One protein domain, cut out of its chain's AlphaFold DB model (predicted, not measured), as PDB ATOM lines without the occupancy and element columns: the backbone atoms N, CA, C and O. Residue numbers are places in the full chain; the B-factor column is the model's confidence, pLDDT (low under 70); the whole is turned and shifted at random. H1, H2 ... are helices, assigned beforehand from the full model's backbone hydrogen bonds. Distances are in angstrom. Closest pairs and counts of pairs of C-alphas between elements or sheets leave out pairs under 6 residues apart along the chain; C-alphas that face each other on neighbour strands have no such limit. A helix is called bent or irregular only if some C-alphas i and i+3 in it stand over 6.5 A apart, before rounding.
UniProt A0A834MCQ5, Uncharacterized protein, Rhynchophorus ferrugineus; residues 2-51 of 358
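Overview. This is residues 2 to 51 of the 358 residues of an uncharacterized protein of Rhynchophorus ferrugineus (UniProt A0A834MCQ5). One long straight helix, H3, makes the long axis, and the two short helices H1 and H2 lie one after the other along one side of it, with a gap between them. H1 crosses H3 steeply and packs on residues 36 to 44 of it, while H2 lies near the beginning of H3, and the link after H2 folds the backbone back into H3. The printed part has 50 residues with three named helices, in the order H1, H2, H3, and no named strand; the class is all helix. The whole is only just loose, close to compact, with a radius of gyration of the C-alphas of 12.1 A, and elongated, with spans of 38 by 19 by 14 A.

Arrangement. H1, residues 2 to 10, touches H3, residues 26 to 49, with 8 pairs of C-alphas within 8 A. The closest C-alphas are those of Ala 8 and Val 40, 5.7 A apart. H3 touches H1 with residues 36 to 44 alone. The two helices stand at a steep tilt of 65 degrees and run opposite ways, with their centres 11.0 A apart. H2, residues 15 to 23, is apart from H1, although the link between them is tight. H2 is close to H3 but not clearly touching it, with 2 pairs of C-alphas within 8 A; the closest C-alphas are those of Phe 21 and Lys 29, 6.7 A apart. Their tilt of 37 degrees is steep, but only just, and they run opposite ways, with their centres 16.4 A apart. In H1 and H3 every pair of O of residue i and N of residue i+4 is within hydrogen-bond range; in H2, 4 of 5 are.

Along the chain. H1 begins at C-alpha 2, at (-27.469, -43.898, -5.433), and runs 12.3 A to C-alpha 10. H2 begins at C-alpha 15, at (-29.108, -27.104, 2.251), and measures 13.1 A to C-alpha 23. H3, the longest helix with 24 residues, runs 34.5 A from C-alpha 26, at (-44.670, -35.580, 10.066), to C-alpha 49, at (-34.329, -41.375, -22.299). No helix is bent or irregular.

Size, cuts and confidence. The two C-alphas farthest apart are those of Ser 25 and Asp 51, at 38.3 A. The first and last printed C-alphas, those of Phe 2 and Asp 51, are 17.2 A apart. The printed part has no cut. Both links are tight, with 4 residues between H1 and H2 and 2 residues between H2 and H3. The mean pLDDT of the printed part is 90.7, and no printed residue is under 70.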
ATOM      1  N   PHE A   2     -27.373 -44.796  -6.611       84.69
ATOM      2  CA  PHE A   2     -27.469 -43.898  -5.433       84.69
ATOM      3  C   PHE A   2     -26.987 -42.465  -5.711       84.69
ATOM      4  O   PHE A   2     -27.672 -41.508  -5.364       84.69
ATOM      5  N   GLU A   3     -25.845 -42.317  -6.385       86.31
ATOM      6  CA  GLU A   3     -25.299 -40.997  -6.725       86.31
ATOM      7  C   GLU A   3     -26.234 -40.208  -7.649       86.31
ATOM      8  O   GLU A   3     -26.478 -39.033  -7.406       86.31
ATOM      9  N   GLU A   4     -26.837 -40.857  -8.650       87.12
ATOM     10  CA  GLU A   4     -27.811 -40.232  -9.558       87.12
ATOM     11  C   GLU A   4     -29.036 -39.692  -8.801       87.12
ATOM     12  O   GLU A   4     -29.462 -38.562  -9.035       87.12
ATOM     13  N   VAL A   5     -29.580 -40.483  -7.871       87.62
ATOM     14  CA  VAL A   5     -30.700 -40.069  -7.009       87.62
ATOM     15  C   VAL A   5     -30.293 -38.879  -6.141       87.62
ATOM     16  O   VAL A   5     -31.060 -37.927  -6.022       87.62
ATOM     17  N   LEU A   6     -29.086 -38.902  -5.567       86.94
ATOM     18  CA  LEU A   6     -28.570 -37.809  -4.743       86.94
ATOM     19  C   LEU A   6     -28.390 -36.516  -5.551       86.94
ATOM     20  O   LEU A   6     -28.750 -35.447  -5.065       86.94
ATOM     21  N   PHE A   7     -27.861 -36.598  -6.775       86.38
ATOM     22  CA  PHE A   7     -27.727 -35.440  -7.662       86.38
ATOM     23  C   PHE A   7     -29.088 -34.875  -8.072       86.38
ATOM     24  O   PHE A   7     -29.273 -33.660  -8.029       86.38
ATOM     25  N   ALA A   8     -30.051 -35.736  -8.412       87.25
ATOM     26  CA  ALA A   8     -31.413 -35.302  -8.712       87.25
ATOM     27  C   ALA A   8     -32.071 -34.643  -7.489       87.25
ATOM     28  O   ALA A   8     -32.644 -33.568  -7.622       87.25
ATOM     29  N   LEU A   9     -31.923 -35.208  -6.287       88.00
ATOM     30  CA  LEU A   9     -32.469 -34.611  -5.066       88.00
ATOM     31  C   LEU A   9     -31.849 -33.238  -4.766       88.00
ATOM     32  O   LEU A   9     -32.579 -32.294  -4.489       88.00
ATOM     33  N   LYS A  10     -30.526 -33.096  -4.905       86.56
ATOM     34  CA  LYS A  10     -29.820 -31.811  -4.737       86.56
ATOM     35  C   LYS A  10     -30.189 -30.756  -5.785       86.56
ATOM     36  O   LYS A  10     -29.907 -29.584  -5.582       86.56
ATOM     37  N   SER A  11     -30.785 -31.155  -6.912       84.06
ATOM     38  CA  SER A  11     -31.335 -30.214  -7.900       84.06
ATOM     39  C   SER A  11     -32.727 -29.686  -7.535       84.06
ATOM     40  O   SER A  11     -33.206 -28.748  -8.168       84.06
ATOM     41  N   ILE A  12     -33.368 -30.299  -6.536       84.81
ATOM     42  CA  ILE A  12     -34.731 -29.999  -6.078       84.81
ATOM     43  C   ILE A  12     -34.715 -29.350  -4.689       84.81
ATOM     44  O   ILE A  12     -35.629 -28.596  -4.385       84.81
ATOM     45  N   LEU A  13     -33.711 -29.674  -3.866       85.31
ATOM     46  CA  LEU A  13     -33.567 -29.243  -2.477       85.31
ATOM     47  C   LEU A  13     -32.165 -28.701  -2.222       85.31
ATOM     48  O   LEU A  13     -31.181 -29.430  -2.408       85.31
ATOM     49  N   ASP A  14     -32.083 -27.471  -1.727       85.69
ATOM     50  CA  ASP A  14     -30.842 -26.914  -1.189       85.69
ATOM     51  C   ASP A  14     -30.647 -27.202   0.319       85.69
ATOM     52  O   ASP A  14     -31.498 -27.783   0.999       85.69
ATOM     53  N   ASP A  15     -29.475 -26.837   0.852       85.12
ATOM     54  CA  ASP A  15     -29.108 -27.104   2.251       85.12
ATOM     55  C   ASP A  15     -29.942 -26.298   3.271       85.12
ATOM     56  O   ASP A  15     -29.977 -26.666   4.452       85.12
ATOM     57  N   GLU A  16     -30.583 -25.194   2.871       85.62
ATOM     58  CA  GLU A  16     -31.476 -24.413   3.738       85.62
ATOM     59  C   GLU A  16     -32.884 -25.014   3.756       85.62
ATOM     60  O   GLU A  16     -33.420 -25.273   4.840       85.62
ATOM     61  N   GLU A  17     -33.429 -25.354   2.589       86.38
ATOM     62  CA  GLU A  17     -34.714 -26.045   2.437       86.38
ATOM     63  C   GLU A  17     -34.705 -27.408   3.145       86.38
ATOM     64  O   GLU A  17     -35.695 -27.818   3.758       86.38
ATOM     65  N   LEU A  18     -33.563 -28.105   3.147       86.69
ATOM     66  CA  LEU A  18     -33.404 -29.370   3.866       86.69
ATOM     67  C   LEU A  18     -33.485 -29.194   5.395       86.69
ATOM     68  O   LEU A  18     -34.042 -30.050   6.095       86.69
ATOM     69  N   LYS A  19     -32.952 -28.086   5.929       88.25
ATOM     70  CA  LYS A  19     -33.069 -27.746   7.359       88.25
ATOM     71  C   LYS A  19     -34.505 -27.386   7.709       88.25
ATOM     72  O   LYS A  19     -34.997 -27.847   8.738       88.25
ATOM     73  N   GLU A  20     -35.181 -26.619   6.858       88.19
ATOM     74  CA  GLU A  20     -36.595 -26.290   7.038       88.19
ATOM     75  C   GLU A  20     -37.445 -27.565   7.050       88.19
ATOM     76  O   GLU A  20     -38.153 -27.823   8.030       88.19
ATOM     77  N   PHE A  21     -37.279 -28.433   6.048       89.75
ATOM     78  CA  PHE A  21     -37.943 -29.733   5.961       89.75
ATOM     79  C   PHE A  21     -37.791 -30.548   7.255       89.75
ATOM     80  O   PHE A  21     -38.780 -31.085   7.766       89.75
ATOM     81  N   ALA A  22     -36.590 -30.594   7.845       89.69
ATOM     82  CA  ALA A  22     -36.327 -31.331   9.083       89.69
ATOM     83  C   ALA A  22     -37.161 -30.837  10.283       89.69
ATOM     84  O   ALA A  22     -37.474 -31.636  11.174       89.69
ATOM     85  N   THR A  23     -37.568 -29.565  10.289       92.06
ATOM     86  CA  THR A  23     -38.369 -28.947  11.362       92.06
ATOM     87  C   THR A  23     -39.884 -29.059  11.163       92.06
ATOM     88  O   THR A  23     -40.638 -28.850  12.112       92.06
ATOM     89  N   THR A  24     -40.348 -29.440   9.968       93.00
ATOM     90  CA  THR A  24     -41.784 -29.557   9.664       93.00
ATOM     91  C   THR A  24     -42.459 -30.757  10.348       93.00
ATOM     92  O   THR A  24     -41.814 -31.685  10.853       93.00
ATOM     93  N   SER A  25     -43.798 -30.742  10.369       95.00
ATOM     94  CA  SER A  25     -44.614 -31.827  10.928       95.00
ATOM     95  C   SER A  25     -44.462 -33.133  10.136       95.00
ATOM     96  O   SER A  25     -44.156 -33.113   8.947       95.00
ATOM     97  N   ASN A  26     -44.750 -34.284  10.755       92.81
ATOM     98  CA  ASN A  26     -44.670 -35.580  10.066       92.81
ATOM     99  C   ASN A  26     -45.583 -35.670   8.832       92.81
ATOM    100  O   ASN A  26     -45.185 -36.254   7.828       92.81
ATOM    101  N   SER A  27     -46.776 -35.072   8.882       93.31
ATOM    102  CA  SER A  27     -47.696 -35.049   7.737       93.31
ATOM    103  C   SER A  27     -47.128 -34.226   6.578       93.31
ATOM    104  O   SER A  27     -47.156 -34.674   5.434       93.31
ATOM    105  N   THR A  28     -46.539 -33.065   6.879       91.69
ATOM    106  CA  THR A  28     -45.863 -32.227   5.880       91.69
ATOM    107  C   THR A  28     -44.658 -32.952   5.287       91.69
ATOM    108  O   THR A  28     -44.512 -32.988   4.071       91.69
ATOM    109  N   LYS A  29     -43.846 -33.608   6.126       93.31
ATOM    110  CA  LYS A  29     -42.695 -34.398   5.672       93.31
ATOM    111  C   LYS A  29     -43.103 -35.495   4.703       93.31
ATOM    112  O   LYS A  29     -42.447 -35.658   3.682       93.31
ATOM    113  N   GLN A  30     -44.172 -36.229   5.006       93.44
ATOM    114  CA  GLN A  30     -44.670 -37.272   4.116       93.44
ATOM    115  C   GLN A  30     -45.062 -36.693   2.750       93.44
ATOM    116  O   GLN A  30     -44.570 -37.178   1.733       93.44
ATOM    117  N   ALA A  31     -45.867 -35.628   2.721       91.44
ATOM    118  CA  ALA A  31     -46.291 -34.997   1.470       91.44
ATOM    119  C   ALA A  31     -45.101 -34.467   0.647       91.44
ATOM    120  O   ALA A  31     -45.038 -34.666  -0.567       91.44
ATOM    121  N   SER A  32     -44.119 -33.845   1.307       91.00
ATOM    122  CA  SER A  32     -42.885 -33.388   0.660       91.00
ATOM    123  C   SER A  32     -42.060 -34.556   0.110       91.00
ATOM    124  O   SER A  32     -41.612 -34.491  -1.028       91.00
ATOM    125  N   LEU A  33     -41.900 -35.652   0.862       92.31
ATOM    126  CA  LEU A  33     -41.181 -36.844   0.394       92.31
ATOM    127  C   LEU A  33     -41.866 -37.506  -0.804       92.31
ATOM    128  O   LEU A  33     -41.175 -37.954  -1.720       92.31
ATOM    129  N   GLU A  34     -43.196 -37.554  -0.826       92.69
ATOM    130  CA  GLU A  34     -43.964 -38.048  -1.973       92.69
ATOM    131  C   GLU A  34     -43.706 -37.186  -3.217       92.69
ATOM    132  O   GLU A  34     -43.392 -37.723  -4.281       92.69
ATOM    133  N   HIS A  35     -43.749 -35.857  -3.073       92.06
ATOM    134  CA  HIS A  35     -43.424 -34.925  -4.154       92.06
ATOM    135  C   HIS A  35     -41.977 -35.089  -4.644       92.06
ATOM    136  O   HIS A  35     -41.756 -35.301  -5.837       92.06
ATOM    137  N   PHE A  36     -40.989 -35.090  -3.742       93.06
ATOM    138  CA  PHE A  36     -39.583 -35.280  -4.113       93.06
ATOM    139  C   PHE A  36     -39.362 -36.616  -4.815       93.06
ATOM    140  O   PHE A  36     -38.632 -36.681  -5.800       93.06
ATOM    141  N   THR A  37     -40.027 -37.676  -4.354       94.19
ATOM    142  CA  THR A  37     -39.938 -38.996  -4.981       94.19
ATOM    143  C   THR A  37     -40.456 -38.959  -6.416       94.19
ATOM    144  O   THR A  37     -39.761 -39.458  -7.303       94.19
ATOM    145  N   ARG A  38     -41.616 -38.334  -6.672       95.56
ATOM    146  CA  ARG A  38     -42.169 -38.197  -8.031       95.56
ATOM    147  C   ARG A  38     -41.257 -37.378  -8.942       95.56
ATOM    148  O   ARG A  38     -40.935 -37.826 -10.041       95.56
ATOM    149  N   VAL A  39     -40.782 -36.219  -8.484       95.38
ATOM    150  CA  VAL A  39     -39.900 -35.361  -9.292       95.38
ATOM    151  C   VAL A  39     -38.579 -36.076  -9.596       95.38
ATOM    152  O   VAL A  39     -38.179 -36.158 -10.758       95.38
ATOM    153  N   VAL A  40     -37.918 -36.661  -8.589       95.12
ATOM    154  CA  VAL A  40     -36.664 -37.413  -8.781       95.12
ATOM    155  C   VAL A  40     -36.870 -38.604  -9.716       95.12
ATOM    156  O   VAL A  40     -36.041 -38.836 -10.597       95.12
ATOM    157  N   ALA A  41     -37.962 -39.356  -9.567       95.12
ATOM    158  CA  ALA A  41     -38.278 -40.470 -10.458       95.12
ATOM    159  C   ALA A  41     -38.449 -39.997 -11.910       95.12
ATOM    160  O   ALA A  41     -37.835 -40.577 -12.808       95.12
ATOM    161  N   GLY A  42     -39.187 -38.907 -12.136       96.06
ATOM    162  CA  GLY A  42     -39.341 -38.284 -13.451       96.06
ATOM    163  C   GLY A  42     -38.012 -37.837 -14.065       96.06
ATOM    164  O   GLY A  42     -37.740 -38.148 -15.226       96.06
ATOM    165  N   ILE A  43     -37.141 -37.189 -13.284       94.50
ATOM    166  CA  ILE A  43     -35.794 -36.792 -13.732       94.50
ATOM    167  C   ILE A  43     -34.991 -38.018 -14.166       94.50
ATOM    168  O   ILE A  43     -34.380 -38.014 -15.233       94.50
ATOM    169  N   ARG A  44     -35.001 -39.095 -13.372       95.38
ATOM    170  CA  ARG A  44     -34.264 -40.322 -13.711       95.38
ATOM    171  C   ARG A  44     -34.811 -41.005 -14.963       95.38
ATOM    172  O   ARG A  44     -34.029 -41.511 -15.766       95.38
ATOM    173  N   LEU A  45     -36.131 -41.004 -15.159       96.00
ATOM    174  CA  LEU A  45     -36.765 -41.512 -16.381       96.00
ATOM    175  C   LEU A  45     -36.340 -40.704 -17.611       96.00
ATOM    176  O   LEU A  45     -35.997 -41.287 -18.639       96.00
ATOM    177  N   PHE A  46     -36.291 -39.379 -17.498       95.19
ATOM    178  CA  PHE A  46     -35.824 -38.516 -18.579       95.19
ATOM    179  C   PHE A  46     -34.318 -38.666 -18.847       95.19
ATOM    180  O   PHE A  46     -33.900 -38.778 -19.997       95.19
ATOM    181  N   ASN A  47     -33.491 -38.768 -17.803       93.44
ATOM    182  CA  ASN A  47     -32.057 -39.035 -17.952       93.44
ATOM    183  C   ASN A  47     -31.797 -40.370 -18.652       93.44
ATOM    184  O   ASN A  47     -30.872 -40.462 -19.458       93.44
ATOM    185  N   LYS A  48     -32.629 -41.384 -18.379       94.06
ATOM    186  CA  LYS A  48     -32.611 -42.648 -19.114       94.06
ATOM    187  C   LYS A  48     -32.914 -42.452 -20.595       94.06
ATOM    188  O   LYS A  48     -32.213 -43.007 -21.425       94.06
ATOM    189  N   TYR A  49     -33.950 -41.678 -20.918       93.44
ATOM    190  CA  TYR A  49     -34.329 -41.375 -22.299       93.44
ATOM    191  C   TYR A  49     -33.216 -40.650 -23.070       93.44
ATOM    192  O   TYR A  49     -33.016 -40.912 -24.250       93.44
ATOM    193  N   CYS A  50     -32.455 -39.780 -22.405       91.88
ATOM    194  CA  CYS A  50     -31.313 -39.089 -23.004       91.88
ATOM    195  C   CYS A  50     -30.002 -39.901 -23.019       91.88
ATOM    196  O   CYS A  50     -28.964 -39.313 -23.324       91.88
ATOM    197  N   ASP A  51     -30.010 -41.180 -22.627       91.12
ATOM    198  CA  ASP A  51     -28.811 -42.017 -22.452       91.12
ATOM    199  C   ASP A  51     -27.751 -41.403 -21.501       91.12
ATOM    200  O   ASP A  51     -26.546 -41.613 -21.644       91.12
TER     201      ASP A  51